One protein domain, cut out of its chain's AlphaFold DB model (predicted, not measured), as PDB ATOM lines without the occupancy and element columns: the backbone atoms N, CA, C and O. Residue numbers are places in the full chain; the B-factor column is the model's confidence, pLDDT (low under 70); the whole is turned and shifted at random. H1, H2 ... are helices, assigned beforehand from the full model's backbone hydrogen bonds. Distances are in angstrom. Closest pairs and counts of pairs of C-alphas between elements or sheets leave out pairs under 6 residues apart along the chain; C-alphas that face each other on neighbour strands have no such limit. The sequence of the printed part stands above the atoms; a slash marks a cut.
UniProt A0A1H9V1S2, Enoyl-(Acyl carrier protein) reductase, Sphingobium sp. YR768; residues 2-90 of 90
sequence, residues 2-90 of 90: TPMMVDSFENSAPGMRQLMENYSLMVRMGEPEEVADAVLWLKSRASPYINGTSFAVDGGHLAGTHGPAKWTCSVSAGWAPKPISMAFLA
ATOM      1  N   THR A   2     -41.028 -73.910-140.996       70.62
ATOM      2  CA  THR A   2     -40.660 -75.227-141.582       70.62
ATOM      3  C   THR A   2     -41.671 -75.672-142.652       70.62
ATOM      4  O   THR A   2     -42.865 -75.424-142.473       70.62
ATOM      5  N   PRO A   3     -41.243 -76.367-143.727       70.25
ATOM      6  CA  PRO A   3     -42.134 -76.753-144.830       70.25
ATOM      7  C   PRO A   3     -43.360 -77.566-144.384       70.25
ATOM      8  O   PRO A   3     -44.476 -77.285-144.795       70.25
ATOM      9  N   MET A   4     -43.175 -78.499-143.444       72.69
ATOM     10  CA  MET A   4     -44.266 -79.308-142.885       72.69
ATOM     11  C   MET A   4     -45.318 -78.467-142.141       72.69
ATOM     12  O   MET A   4     -46.505 -78.793-142.149       72.69
ATOM     13  N   MET A   5     -44.893 -77.385-141.483       73.25
ATOM     14  CA  MET A   5     -45.825 -76.482-140.815       73.25
ATOM     15  C   MET A   5     -46.637 -75.716-141.853       73.25
ATOM     16  O   MET A   5     -47.850 -75.644-141.710       73.25
ATOM     17  N   VAL A   6     -45.988 -75.205-142.903       74.38
ATOM     18  CA  VAL A   6     -46.645 -74.447-143.981       74.38
ATOM     19  C   VAL A   6     -47.792 -75.257-144.590       74.38
ATOM     20  O   VAL A   6     -48.931 -74.796-144.551       74.38
ATOM     21  N   ASP A   7     -47.533 -76.502-145.001       75.81
ATOM     22  CA  ASP A   7     -48.559 -77.395-145.564       75.81
ATOM     23  C   ASP A   7     -49.708 -77.656-144.580       75.81
ATOM     24  O   ASP A   7     -50.880 -77.721-144.958       75.81
ATOM     25  N   SER A   8     -49.379 -77.796-143.294       72.50
ATOM     26  CA  SER A   8     -50.369 -78.020-142.242       72.50
ATOM     27  C   SER A   8     -51.248 -76.788-142.022       72.50
ATOM     28  O   SER A   8     -52.439 -76.934-141.762       72.50
ATOM     29  N   PHE A   9     -50.703 -75.575-142.142       68.94
ATOM     30  CA  PHE A   9     -51.457 -74.330-141.980       68.94
ATOM     31  C   PHE A   9     -52.338 -74.001-143.176       68.94
ATOM     32  O   PHE A   9     -53.459 -73.536-142.985       68.94
ATOM     33  N   GLU A  10     -51.847 -74.244-144.389       71.88
ATOM     34  CA  GLU A  10     -52.588 -73.975-145.623       71.88
ATOM     35  C   GLU A  10     -53.779 -74.927-145.793       71.88
ATOM     36  O   GLU A  10     -54.832 -74.511-146.270       71.88
ATOM     37  N   ASN A  11     -53.656 -76.171-145.319       74.69
ATOM     38  CA  ASN A  11     -54.724 -77.176-145.369       74.69
ATOM     39  C   ASN A  11     -55.600 -77.229-144.099       74.69
ATOM     40  O   ASN A  11     -56.436 -78.125-143.958       74.69
ATOM     41  N   SER A  12     -55.419 -76.299-143.158       70.62
ATOM     42  CA  SER A  12     -56.182 -76.250-141.903       70.62
ATOM     43  C   SER A  12     -57.502 -75.478-142.014       70.62
ATOM     44  O   SER A  12     -57.725 -74.686-142.927       70.62
ATOM     45  N   ALA A  13     -58.381 -75.679-141.024       74.25
ATOM     46  CA  ALA A  13     -59.633 -74.937-140.886       74.25
ATOM     47  C   ALA A  13     -59.408 -73.404-140.865       74.25
ATOM     48  O   ALA A  13     -58.405 -72.931-140.314       74.25
ATOM     49  N   PRO A  14     -60.348 -72.607-141.413       75.44
ATOM     50  CA  PRO A  14     -60.226 -71.152-141.440       75.44
ATOM     51  C   PRO A  14     -60.070 -70.590-140.020       75.44
ATOM     52  O   PRO A  14     -60.822 -70.941-139.114       75.44
ATOM     53  N   GLY A  15     -59.068 -69.727-139.824       76.06
ATOM     54  CA  GLY A  15     -58.746 -69.118-138.525       76.06
ATOM     55  C   GLY A  15     -57.699 -69.864-137.686       76.06
ATOM     56  O   GLY A  15     -57.253 -69.327-136.673       76.06
ATOM     57  N   MET A  16     -57.235 -71.046-138.112       75.81
ATOM     58  CA  MET A  16     -56.228 -71.820-137.369       75.81
ATOM     59  C   MET A  16     -54.914 -71.056-137.176       75.81
ATOM     60  O   MET A  16     -54.328 -71.078-136.097       75.81
ATOM     61  N   ARG A  17     -54.471 -70.320-138.199       76.00
ATOM     62  CA  ARG A  17     -53.251 -69.505-138.134       76.00
ATOM     63  C   ARG A  17     -53.308 -68.454-137.023       76.00
ATOM     64  O   ARG A  17     -52.380 -68.351-136.235       76.00
ATOM     65  N   GLN A  18     -54.418 -67.728-136.934       77.88
ATOM     66  CA  GLN A  18     -54.618 -66.665-135.947       77.88
ATOM     67  C   GLN A  18     -54.686 -67.216-134.521       77.88
ATOM     68  O   GLN A  18     -54.129 -66.633-133.593       77.88
ATOM     69  N   LEU A  19     -55.324 -68.379-134.353       77.38
ATOM     70  CA  LEU A  19     -55.324 -69.106-133.088       77.38
ATOM     71  C   LEU A  19     -53.899 -69.519-132.686       77.38
ATOM     72  O   LEU A  19     -53.528 -69.375-131.524       77.38
ATOM     73  N   MET A  20     -53.095 -69.993-133.645       75.38
ATOM     74  CA  MET A  20     -51.710 -70.385-133.387       75.38
ATOM     75  C   MET A  20     -50.798 -69.207-133.053       75.38
ATOM     76  O   MET A  20     -50.014 -69.294-132.113       75.38
ATOM     77  N   GLU A  21     -50.936 -68.089-133.757       79.88
ATOM     78  CA  GLU A  21     -50.207 -66.857-133.453       79.88
ATOM     79  C   GLU A  21     -50.517 -66.375-132.028       79.88
ATOM     80  O   GLU A  21     -49.606 -65.989-131.300       79.88
ATOM     81  N   ASN A  22     -51.770 -66.503-131.578       81.75
ATOM     82  CA  ASN A  22     -52.193 -66.115-130.231       81.75
ATOM     83  C   ASN A  22     -51.669 -67.038-129.107       81.75
ATOM     84  O   ASN A  22     -51.770 -66.687-127.933       81.75
ATOM     85  N   TYR A  23     -51.096 -68.203-129.433       75.94
ATOM     86  CA  TYR A  23     -50.366 -69.020-128.454       75.94
ATOM     87  C   TYR A  23     -48.967 -68.473-128.144       75.94
ATOM     88  O   TYR A  23     -48.352 -68.905-127.171       75.94
ATOM     89  N   SER A  24     -48.445 -67.546-128.941       78.75
ATOM     90  CA  SER A  24     -47.212 -66.821-128.644       78.75
ATOM     91  C   SER A  24     -47.560 -65.484-127.993       78.75
ATOM     92  O   SER A  24     -48.475 -64.792-128.439       78.75
ATOM     93  N   LEU A  25     -46.811 -65.062-126.970       78.50
ATOM     94  CA  LEU A  25     -46.998 -63.729-126.374       78.50
ATOM     95  C   LEU A  25     -46.577 -62.613-127.337       78.50
ATOM     96  O   LEU A  25     -47.006 -61.472-127.188       78.50
ATOM     97  N   MET A  26     -45.764 -62.947-128.342       82.06
ATOM     98  CA  MET A  26     -45.409 -62.040-129.432       82.06
ATOM     99  C   MET A  26     -46.481 -61.967-130.531       82.06
ATOM    100  O   MET A  26     -46.317 -61.186-131.465       82.06
ATOM    101  N   VAL A  27     -47.556 -62.762-130.431       84.38
ATOM    102  CA  VAL A  27     -48.708 -62.784-131.354       84.38
ATOM    103  C   VAL A  27     -48.285 -62.921-132.822       84.38
ATOM    104  O   VAL A  27     -48.798 -62.260-133.721       84.38
ATOM    105  N   ARG A  28     -47.281 -63.763-133.063       84.56
ATOM    106  CA  ARG A  28     -46.767 -64.073-134.398       84.56
ATOM    107  C   ARG A  28     -46.115 -65.443-134.420       84.56
ATOM    108  O   ARG A  28     -45.708 -65.964-133.379       84.56
ATOM    109  N   MET A  29     -45.937 -65.969-135.625       83.62
ATOM    110  CA  MET A  29     -45.085 -67.130-135.842       83.62
ATOM    111  C   MET A  29     -43.609 -66.743-135.709       83.62
ATOM    112  O   MET A  29     -43.189 -65.660-136.130       83.62
ATOM    113  N   GLY A  30     -42.843 -67.628-135.075       84.75
ATOM    114  CA  GLY A  30     -41.392 -67.524-135.028       84.75
ATOM    115  C   GLY A  30     -40.773 -67.881-136.376       84.75
ATOM    116  O   GLY A  30     -41.262 -68.777-137.073       84.75
ATOM    117  N   GLU A  31     -39.687 -67.203-136.720       88.31
ATOM    118  CA  GLU A  31     -38.886 -67.522-137.895       88.31
ATOM    119  C   GLU A  31     -37.700 -68.428-137.524       88.31
ATOM    120  O   GLU A  31     -37.181 -68.364-136.405       88.31
ATOM    121  N   PRO A  32     -37.268 -69.327-138.425       89.31
ATOM    122  CA  PRO A  32     -36.202 -70.285-138.148       89.31
ATOM    123  C   PRO A  32     -34.866 -69.595-137.860       89.31
ATOM    124  O   PRO A  32     -34.052 -70.134-137.109       89.31
ATOM    125  N   GLU A  33     -34.660 -68.396-138.402       93.06
ATOM    126  CA  GLU A  33     -33.506 -67.544-138.132       93.06
ATOM    127  C   GLU A  33     -33.388 -67.207-136.640       93.06
ATOM    128  O   GLU A  33     -32.285 -67.187-136.111       93.06
ATOM    129  N   GLU A  34     -34.501 -67.058-135.917       91.75
ATOM    130  CA  GLU A  34     -34.479 -66.720-134.487       91.75
ATOM    131  C   GLU A  34     -33.915 -67.865-133.634       91.75
ATOM    132  O   GLU A  34     -33.199 -67.647-132.654       91.75
ATOM    133  N   VAL A  35     -34.194 -69.108-134.032       92.31
ATOM    134  CA  VAL A  35     -33.590 -70.295-133.414       92.31
ATOM    135  C   VAL A  35     -32.116 -70.398-133.805       92.31
ATOM    136  O   VAL A  35     -31.276 -70.717-132.961       92.31
ATOM    137  N   ALA A  36     -31.780 -70.102-135.063       94.19
ATOM    138  CA  ALA A  36     -30.399 -70.113-135.538       94.19
ATOM    139  C   ALA A  36     -29.529 -69.081-134.802       94.19
ATOM    140  O   ALA A  36     -28.412 -69.411-134.401       94.19
ATOM    141  N   ASP A  37     -30.049 -67.882-134.551       95.69
ATOM    142  CA  ASP A  37     -29.368 -66.822-133.808       95.69
ATOM    143  C   ASP A  37     -29.130 -67.216-132.346       95.69
ATOM    144  O   ASP A  37     -28.033 -67.011-131.819       95.69
ATOM    145  N   ALA A  38     -30.105 -67.863-131.698       95.00
ATOM    146  CA  ALA A  38     -29.928 -68.401-130.350       95.00
ATOM    147  C   ALA A  38     -28.818 -69.467-130.304       95.00
ATOM    148  O   ALA A  38     -27.968 -69.453-129.409       95.00
ATOM    149  N   VAL A  39     -28.770 -70.362-131.295       95.25
ATOM    150  CA  VAL A  39     -27.703 -71.369-131.425       95.25
ATOM    151  C   VAL A  39     -26.349 -70.714-131.715       95.25
ATOM    152  O   VAL A  39     -25.330 -71.122-131.152       95.25
ATOM    153  N   LEU A  40     -26.315 -69.685-132.561       96.56
ATOM    154  CA  LEU A  40     -25.098 -68.944-132.875       96.56
ATOM    155  C   LEU A  40     -24.549 -68.237-131.632       96.56
ATOM    156  O   LEU A  40     -23.342 -68.294-131.382       96.56
ATOM    157  N   TRP A  41     -25.426 -67.641-130.824       96.56
ATOM    158  CA  TRP A  41     -25.066 -67.072-129.531       96.56
ATOM    159  C   TRP A  41     -24.506 -68.140-128.589       96.56
ATOM    160  O   TRP A  41     -23.411 -67.935-128.069       96.56
ATOM    161  N   LEU A  42     -25.170 -69.296-128.453       96.19
ATOM    162  CA  LEU A  42     -24.701 -70.413-127.617       96.19
ATOM    163  C   LEU A  42     -23.319 -70.943-128.032       96.19
ATOM    164  O   LEU A  42     -22.535 -71.369-127.185       96.19
ATOM    165  N   LYS A  43     -23.007 -70.913-129.331       96.00
ATOM    166  CA  LYS A  43     -21.699 -71.303-129.878       96.00
ATOM    167  C   LYS A  43     -20.622 -70.227-129.681       96.00
ATOM    168  O   LYS A  43     -19.429 -70.508-129.802       96.00
ATOM    169  N   SER A  44     -21.020 -68.982-129.445       97.12
ATOM    170  CA  SER A  44     -20.104 -67.851-129.355       97.12
ATOM    171  C   SER A  44     -19.310 -67.840-128.041       97.12
ATOM    172  O   SER A  44     -19.582 -68.575-127.094       97.12
ATOM    173  N   ARG A  45     -18.331 -66.929-127.942       96.69
ATOM    174  CA  ARG A  45     -17.597 -66.682-126.687       96.69
ATOM    175  C   ARG A  45     -18.429 -65.964-125.616       96.69
ATOM    176  O   ARG A  45     -17.905 -65.739-124.531       96.69
ATOM    177  N   ALA A  46     -19.676 -65.583-125.902       96.50
ATOM    178  CA  ALA A  46     -20.550 -64.905-124.946       96.50
ATOM    179  C   ALA A  46     -21.196 -65.863-123.926       96.50
ATOM    180  O   ALA A  46     -21.639 -65.418-122.872       96.50
ATOM    181  N   SER A  47     -21.216 -67.169-124.201       95.75
ATOM    182  CA  SER A  47     -21.879 -68.195-123.381       95.75
ATOM    183  C   SER A  47     -20.955 -69.351-122.944       95.75
ATOM    184  O   SER A  47     -21.392 -70.501-122.928       95.75
ATOM    185  N   PRO A  48     -19.686 -69.116-122.548       95.25
ATOM    186  CA  PRO A  48     -18.704 -70.191-122.357       95.25
ATOM    187  C   PRO A  48     -19.022 -71.120-121.175       95.25
ATOM    188  O   PRO A  48     -18.475 -72.215-121.089       95.25
ATOM    189  N   TYR A  49     -19.882 -70.681-120.255       95.81
ATOM    190  CA  TYR A  49     -20.235 -71.413-119.037       95.81
ATOM    191  C   TYR A  49     -21.663 -71.980-119.057       95.81
ATOM    192  O   TYR A  49     -22.106 -72.584-118.085       95.81
ATOM    193  N   ILE A  50     -22.402 -71.791-120.153       95.31
ATOM    194  CA  ILE A  50     -23.789 -72.246-120.273       95.31
ATOM    195  C   ILE A  50     -23.786 -73.622-120.936       95.31
ATOM    196  O   ILE A  50     -23.483 -73.758-122.117       95.31
ATOM    197  N   ASN A  51     -24.109 -74.655-120.163       93.38
ATOM    198  CA  ASN A  51     -24.219 -76.037-120.624       93.38
ATOM    199  C   ASN A  51     -25.284 -76.786-119.807       93.38
ATOM    200  O   ASN A  51     -25.729 -76.307-118.767       93.38
ATOM    201  N   GLY A  52     -25.729 -77.942-120.312       94.44
ATOM    202  CA  GLY A  52     -26.654 -78.827-119.589       94.44
ATOM    203  C   GLY A  52     -28.051 -78.251-119.325       94.44
ATOM    204  O   GLY A  52     -28.773 -78.788-118.492       94.44
ATOM    205  N   THR A  53     -28.435 -77.174-120.014       94.50
ATOM    206  CA  THR A  53     -29.728 -76.503-119.837       94.50
ATOM    207  C   THR A  53     -30.569 -76.556-121.109       94.50
ATOM    208  O   THR A  53     -30.037 -76.573-122.221       94.50
ATOM    209  N   SER A  54     -31.890 -76.567-120.945       92.50
ATOM    210  CA  SER A  54     -32.850 -76.439-122.040       92.50
ATOM    211  C   SER A  54     -33.166 -74.963-122.266       92.50
ATOM    212  O   SER A  54     -33.704 -74.296-121.384       92.50
ATOM    213  N   PHE A  55     -32.835 -74.450-123.451       91.50
ATOM    214  CA  PHE A  55     -33.071 -73.056-123.819       91.50
ATOM    215  C   PHE A  55     -34.336 -72.944-124.680       91.50
ATOM    216  O   PHE A  55     -34.366 -73.445-125.804       91.50
ATOM    217  N   ALA A  56     -35.392 -72.333-124.140       91.31
ATOM    218  CA  ALA A  56     -36.660 -72.163-124.843       91.31
ATOM    219  C   ALA A  56     -36.608 -70.965-125.809       91.31
ATOM    220  O   ALA A  56     -36.273 -69.854-125.404       91.31
ATOM    221  N   VAL A  57     -36.973 -71.197-127.072       91.19
ATOM    222  CA  VAL A  57     -37.095 -70.174-128.126       91.19
ATOM    223  C   VAL A  57     -38.482 -70.313-128.759       91.19
ATOM    224  O   VAL A  57     -38.640 -70.910-129.819       91.19
ATOM    225  N   ASP A  58     -39.511 -69.854-128.047       87.81
ATOM    226  CA  ASP A  58     -40.921 -70.157-128.348       87.81
ATOM    227  C   ASP A  58     -41.848 -68.925-128.322       87.81
ATOM    228  O   ASP A  58     -43.071 -69.055-128.326       87.81
ATOM    229  N   GLY A  59     -41.281 -67.717-128.254       85.56
ATOM    230  CA  GLY A  59     -42.054 -66.477-128.166       85.56
ATOM    231  C   GLY A  59     -42.854 -66.304-126.875       85.56
ATOM    232  O   GLY A  59     -43.820 -65.541-126.848       85.56
ATOM    233  N   GLY A  60     -42.455 -66.986-125.797       85.50
ATOM    234  CA  GLY A  60     -43.092 -66.871-124.488       85.50
ATOM    235  C   GLY A  60     -44.278 -67.812-124.302       85.50
ATOM    236  O   GLY A  60     -45.048 -67.636-123.360       85.50
ATOM    237  N   HIS A  61     -44.417 -68.824-125.161       83.44
ATOM    238  CA  HIS A  61     -45.471 -69.829-125.053       83.44
ATOM    239  C   HIS A  61     -45.445 -70.549-123.693       83.44
ATOM    240  O   HIS A  61     -46.468 -70.639-123.010       83.44
ATOM    241  N   LEU A  62     -44.258 -70.976-123.247       83.50
ATOM    242  CA  LEU A  62     -44.036 -71.610-121.941       83.50
ATOM    243  C   LEU A  62     -44.255 -70.666-120.750       83.50
ATOM    244  O   LEU A  62     -44.540 -71.132-119.649       83.50
ATOM    245  N   ALA A  63     -44.136 -69.351-120.947       81.00
ATOM    246  CA  ALA A  63     -44.217 -68.377-119.861       81.00
ATOM    247  C   ALA A  63     -45.664 -68.137-119.379       81.00
ATOM    248  O   ALA A  63     -45.868 -67.688-118.252       81.00
ATOM    249  N   GLY A  64     -46.674 -68.492-120.181       66.25
ATOM    250  CA  GLY A  64     -48.065 -68.544-119.736       66.25
ATOM    251  C   GLY A  64     -49.068 -68.122-120.803       66.25
ATOM    252  O   GLY A  64     -49.406 -66.949-120.920       66.25
ATOM    253  N   THR A  65     -49.639 -69.104-121.497       53.78
ATOM    254  CA  THR A  65     -50.796 -68.966-122.403       53.78
ATOM    255  C   THR A  65     -52.157 -69.102-121.702       53.78
ATOM    256  O   THR A  65     -53.202 -69.150-122.348       53.78
ATOM    257  N   HIS A  66     -52.188 -69.117-120.364       49.22
ATOM    258  CA  HIS A  66     -53.418 -69.310-119.590       49.22
ATOM    259  C   HIS A  66     -54.047 -67.974-119.137       49.22
ATOM    260  O   HIS A  66     -53.901 -67.541-117.988       49.22
ATOM    261  N   GLY A  67     -54.816 -67.362-120.042       41.66
ATOM    262  CA  GLY A  67     -55.900 -66.421-119.721       41.66
ATOM    263  C   GLY A  67     -55.603 -64.923-119.912       41.66
ATOM    264  O   GLY A  67     -54.444 -64.508-119.893       41.66
ATOM    265  N   PRO A  68     -56.655 -64.096-120.096       42.28
ATOM    266  CA  PRO A  68     -56.527 -62.685-120.452       42.28
ATOM    267  C   PRO A  68     -55.748 -61.899-119.392       42.28
ATOM    268  O   PRO A  68     -56.006 -62.024-118.196       42.28
ATOM    269  N   ALA A  69     -54.794 -61.098-119.873       45.19
ATOM    270  CA  ALA A  69     -54.183 -59.938-119.226       45.19
ATOM    271  C   ALA A  69     -54.138 -59.955-117.682       45.19
ATOM    272  O   ALA A  69     -54.859 -59.226-117.007       45.19
ATOM    273  N   LYS A  70     -53.202 -60.723-117.121       37.44
ATOM    274  CA  LYS A  70     -52.622 -60.434-115.797       37.44
ATOM    275  C   LYS A  70     -51.103 -60.580-115.824       37.44
ATOM    276  O   LYS A  70     -50.496 -61.172-114.947       37.44
ATOM    277  N   TRP A  71     -50.484 -60.037-116.868       39.38
ATOM    278  CA  TRP A  71     -49.030 -59.906-116.987       39.38
ATOM    279  C   TRP A  71     -48.508 -58.665-116.249       39.38
ATOM    280  O   TRP A  71     -47.588 -57.992-116.705       39.38
ATOM    281  N   THR A  72     -49.052 -58.363-115.066       36.94
ATOM    282  CA  THR A  72     -48.203 -57.692-114.086       36.94
ATOM    283  C   THR A  72     -47.169 -58.733-113.710       36.94
ATOM    284  O   THR A  72     -47.525 -59.763-113.136       36.94
ATOM    285  N   CYS A  73     -45.917 -58.492-114.100       30.66
ATOM    286  CA  CYS A  73     -44.749 -59.085-113.471       30.66
ATOM    287  C   CYS A  73     -45.106 -59.415-112.019       30.66
ATOM    288  O   CYS A  73     -45.523 -58.516-111.281       30.66
ATOM    289  N   SER A  74     -45.022 -60.685-111.624       43.72
ATOM    290  CA  SER A  74     -45.052 -61.042-110.214       43.72
ATOM    291  C   SER A  74     -43.765 -60.514-109.579       43.72
ATOM    292  O   SER A  74     -42.883 -61.262-109.171       43.72
ATOM    293  N   VAL A  75     -43.671 -59.187-109.442       40.06
ATOM    294  CA  VAL A  75     -43.150 -58.597-108.223       40.06
ATOM    295  C   VAL A  75     -43.997 -59.240-107.142       40.06
ATOM    296  O   VAL A  75     -45.153 -58.881-106.919       40.06
ATOM    297  N   SER A  76     -43.443 -60.302-106.561       38.78
ATOM    298  CA  SER A  76     -43.879 -60.849-105.293       38.78
ATOM    299  C   SER A  76     -44.300 -59.682-104.414       38.78
ATOM    300  O   SER A  76     -43.512 -58.750-104.218       38.78
ATOM    301  N   ALA A  77     -45.535 -59.718-103.926       43.22
ATOM    302  CA  ALA A  77     -45.981 -58.844-102.860       43.22
ATOM    303  C   ALA A  77     -44.899 -58.835-101.764       43.22
ATOM    304  O   ALA A  77     -44.715 -59.833-101.072       43.22
ATOM    305  N   GLY A  78     -44.105 -57.763-101.678       36.75
ATOM    306  CA  GLY A  78     -42.989 -57.716-100.731       36.75
ATOM    307  C   GLY A  78     -41.904 -56.675-100.984       36.75
ATOM    308  O   GLY A  78     -41.307 -56.214-100.017       36.75
ATOM    309  N   TRP A  79     -41.651 -56.245-102.223       34.28
ATOM    310  CA  TRP A  79     -40.590 -55.261-102.472       34.28
ATOM    311  C   TRP A  79     -41.085 -54.061-103.276       34.28
ATOM    312  O   TRP A  79     -41.122 -54.073-104.502       34.28
ATOM    313  N   ALA A  80     -41.461 -53.007-102.551       44.09
ATOM    314  CA  ALA A  80     -41.518 -51.655-103.084       44.09
ATOM    315  C   ALA A  80     -40.201 -50.943-102.721       44.09
ATOM    316  O   ALA A  80     -39.814 -50.975-101.545       44.09
ATOM    317  N   PRO A  81     -39.504 -50.280-103.662       42.34
ATOM    318  CA  PRO A  81     -38.419 -49.381-103.296       42.34
ATOM    319  C   PRO A  81     -39.008 -48.234-102.464       42.34
ATOM    320  O   PRO A  81     -39.908 -47.526-102.916       42.34
ATOM    321  N   LYS A  82     -38.540 -48.064-101.220       40.16
ATOM    322  CA  LYS A  82     -38.925 -46.899-100.412       40.16
ATOM    323  C   LYS A  82     -38.438 -45.637-101.133       40.16
ATOM    324  O   LYS A  82     -37.271 -45.612-101.532       40.16
ATOM    325  N   PRO A  83     -39.273 -44.598-101.295       38.38
ATOM    326  CA  PRO A  83     -38.808 -43.346-101.863       38.38
ATOM    327  C   PRO A  83     -37.716 -42.779-100.953       38.38
ATOM    328  O   PRO A  83     -37.928 -42.593 -99.753       38.38
ATOM    329  N   ILE A  84     -36.540 -42.519-101.524       48.25
ATOM    330  CA  ILE A  84     -35.541 -41.659-100.895       48.25
ATOM    331  C   ILE A  84     -36.197 -40.283-100.831       48.25
ATOM    332  O   ILE A  84     -36.381 -39.624-101.853       48.25
ATOM    333  N   SER A  85     -36.622 -39.872 -99.639       40.03
ATOM    334  CA  SER A  85     -37.050 -38.502 -99.410       40.03
ATOM    335  C   SER A  85     -35.871 -37.582 -99.721       40.03
ATOM    336  O   SER A  85     -34.862 -37.614 -99.013       40.03
ATOM    337  N   MET A  86     -35.994 -36.754-100.760       37.09
ATOM    338  CA  MET A  86     -35.190 -35.541-100.872       37.09
ATOM    339  C   MET A  86     -35.607 -34.602 -99.738       37.09
ATOM    340  O   MET A  86     -36.537 -33.812 -99.879       37.09
ATOM    341  N   ALA A  87     -34.926 -34.703 -98.600       39.44
ATOM    342  CA  ALA A  87     -34.837 -33.591 -97.672       39.44
ATOM    343  C   ALA A  87     -33.829 -32.604 -98.273       39.44
ATOM    344  O   ALA A  87     -32.628 -32.867 -98.318       39.44
ATOM    345  N   PHE A  88     -34.359 -31.509 -98.815       33.62
ATOM    346  CA  PHE A  88     -33.603 -30.308 -99.143       33.62
ATOM    347  C   PHE A  88     -32.765 -29.894 -97.925       33.62
ATOM    348  O   PHE A  88     -33.300 -29.744 -96.827       33.62
ATOM    349  N   LEU A  89     -31.463 -29.709 -98.139       37.50
ATOM    350  CA  LEU A  89     -30.612 -28.916 -97.259       37.50
ATOM    351  C   LEU A  89     -31.162 -27.483 -97.236       37.50
ATOM    352  O   LEU A  89     -31.205 -26.826 -98.279       37.50
ATOM    353  N   ALA A  90     -31.585 -27.046 -96.054       36.59
ATOM    354  CA  ALA A  90     -31.558 -25.653 -95.632       36.59
ATOM    355  C   ALA A  90     -30.369 -25.486 -94.680       36.59
ATOM    356  O   ALA A  90     -30.110 -26.448 -93.916       36.59
TER     357      ALA A  90
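What this domain is: This is residues 2 to 90 of the 90 residues of the protein "Enoyl-(Acyl carrier protein) reductase" of Sphingobium sp. YR768 (UniProt A0A1H9V1S2). There is little regular structure here: four helices strung along a loose chain, H1 to H4, no helix touching another, and a long tail of which residues 67 to 90 stick out. After H3, the longest helix, residues 44 to 60 fold back to H4. The 89 printed residues include four named helices, in the order H1, H2, H3, H4, and no named strand; the class is all helix, with only 30 residues in named elements. The whole is extended, with a radius of gyration of the C-alphas of 21.0 A and spans of 74 by 39 by 24 A.

How they stand to each other: H3, residues 32 to 43, is apart from H2, residues 16 to 21, from H1, residues 3 to 10, and from H4, residues 61 to 64. H1 and H2 are close but not clearly touching, their closest C-alphas, Phe 9 and Arg 17, 6.4 A apart. They run opposite ways at a steep tilt of 59 degrees. H4 is apart from both. H1, H2 and H3 have every O i to N i+4 pair within hydrogen-bond range; H4 is too short for one.

Where its parts are: H3 measures 16.7 A from C-alpha 32 at (-36.202, -70.285, -138.148) to C-alpha 43. H1, 10.8 A, begins at (-42.134, -76.753, -144.830). H2 measures 8.7 A and H4 6.1 A.

The domain as a whole: The C-alphas farthest apart, Asn 11 and Ala 90, are 75.3 A apart. The printed part has no cut; the link H3 to H4 is long. Residue 9 and residues 64 to 90 have pLDDT under 70.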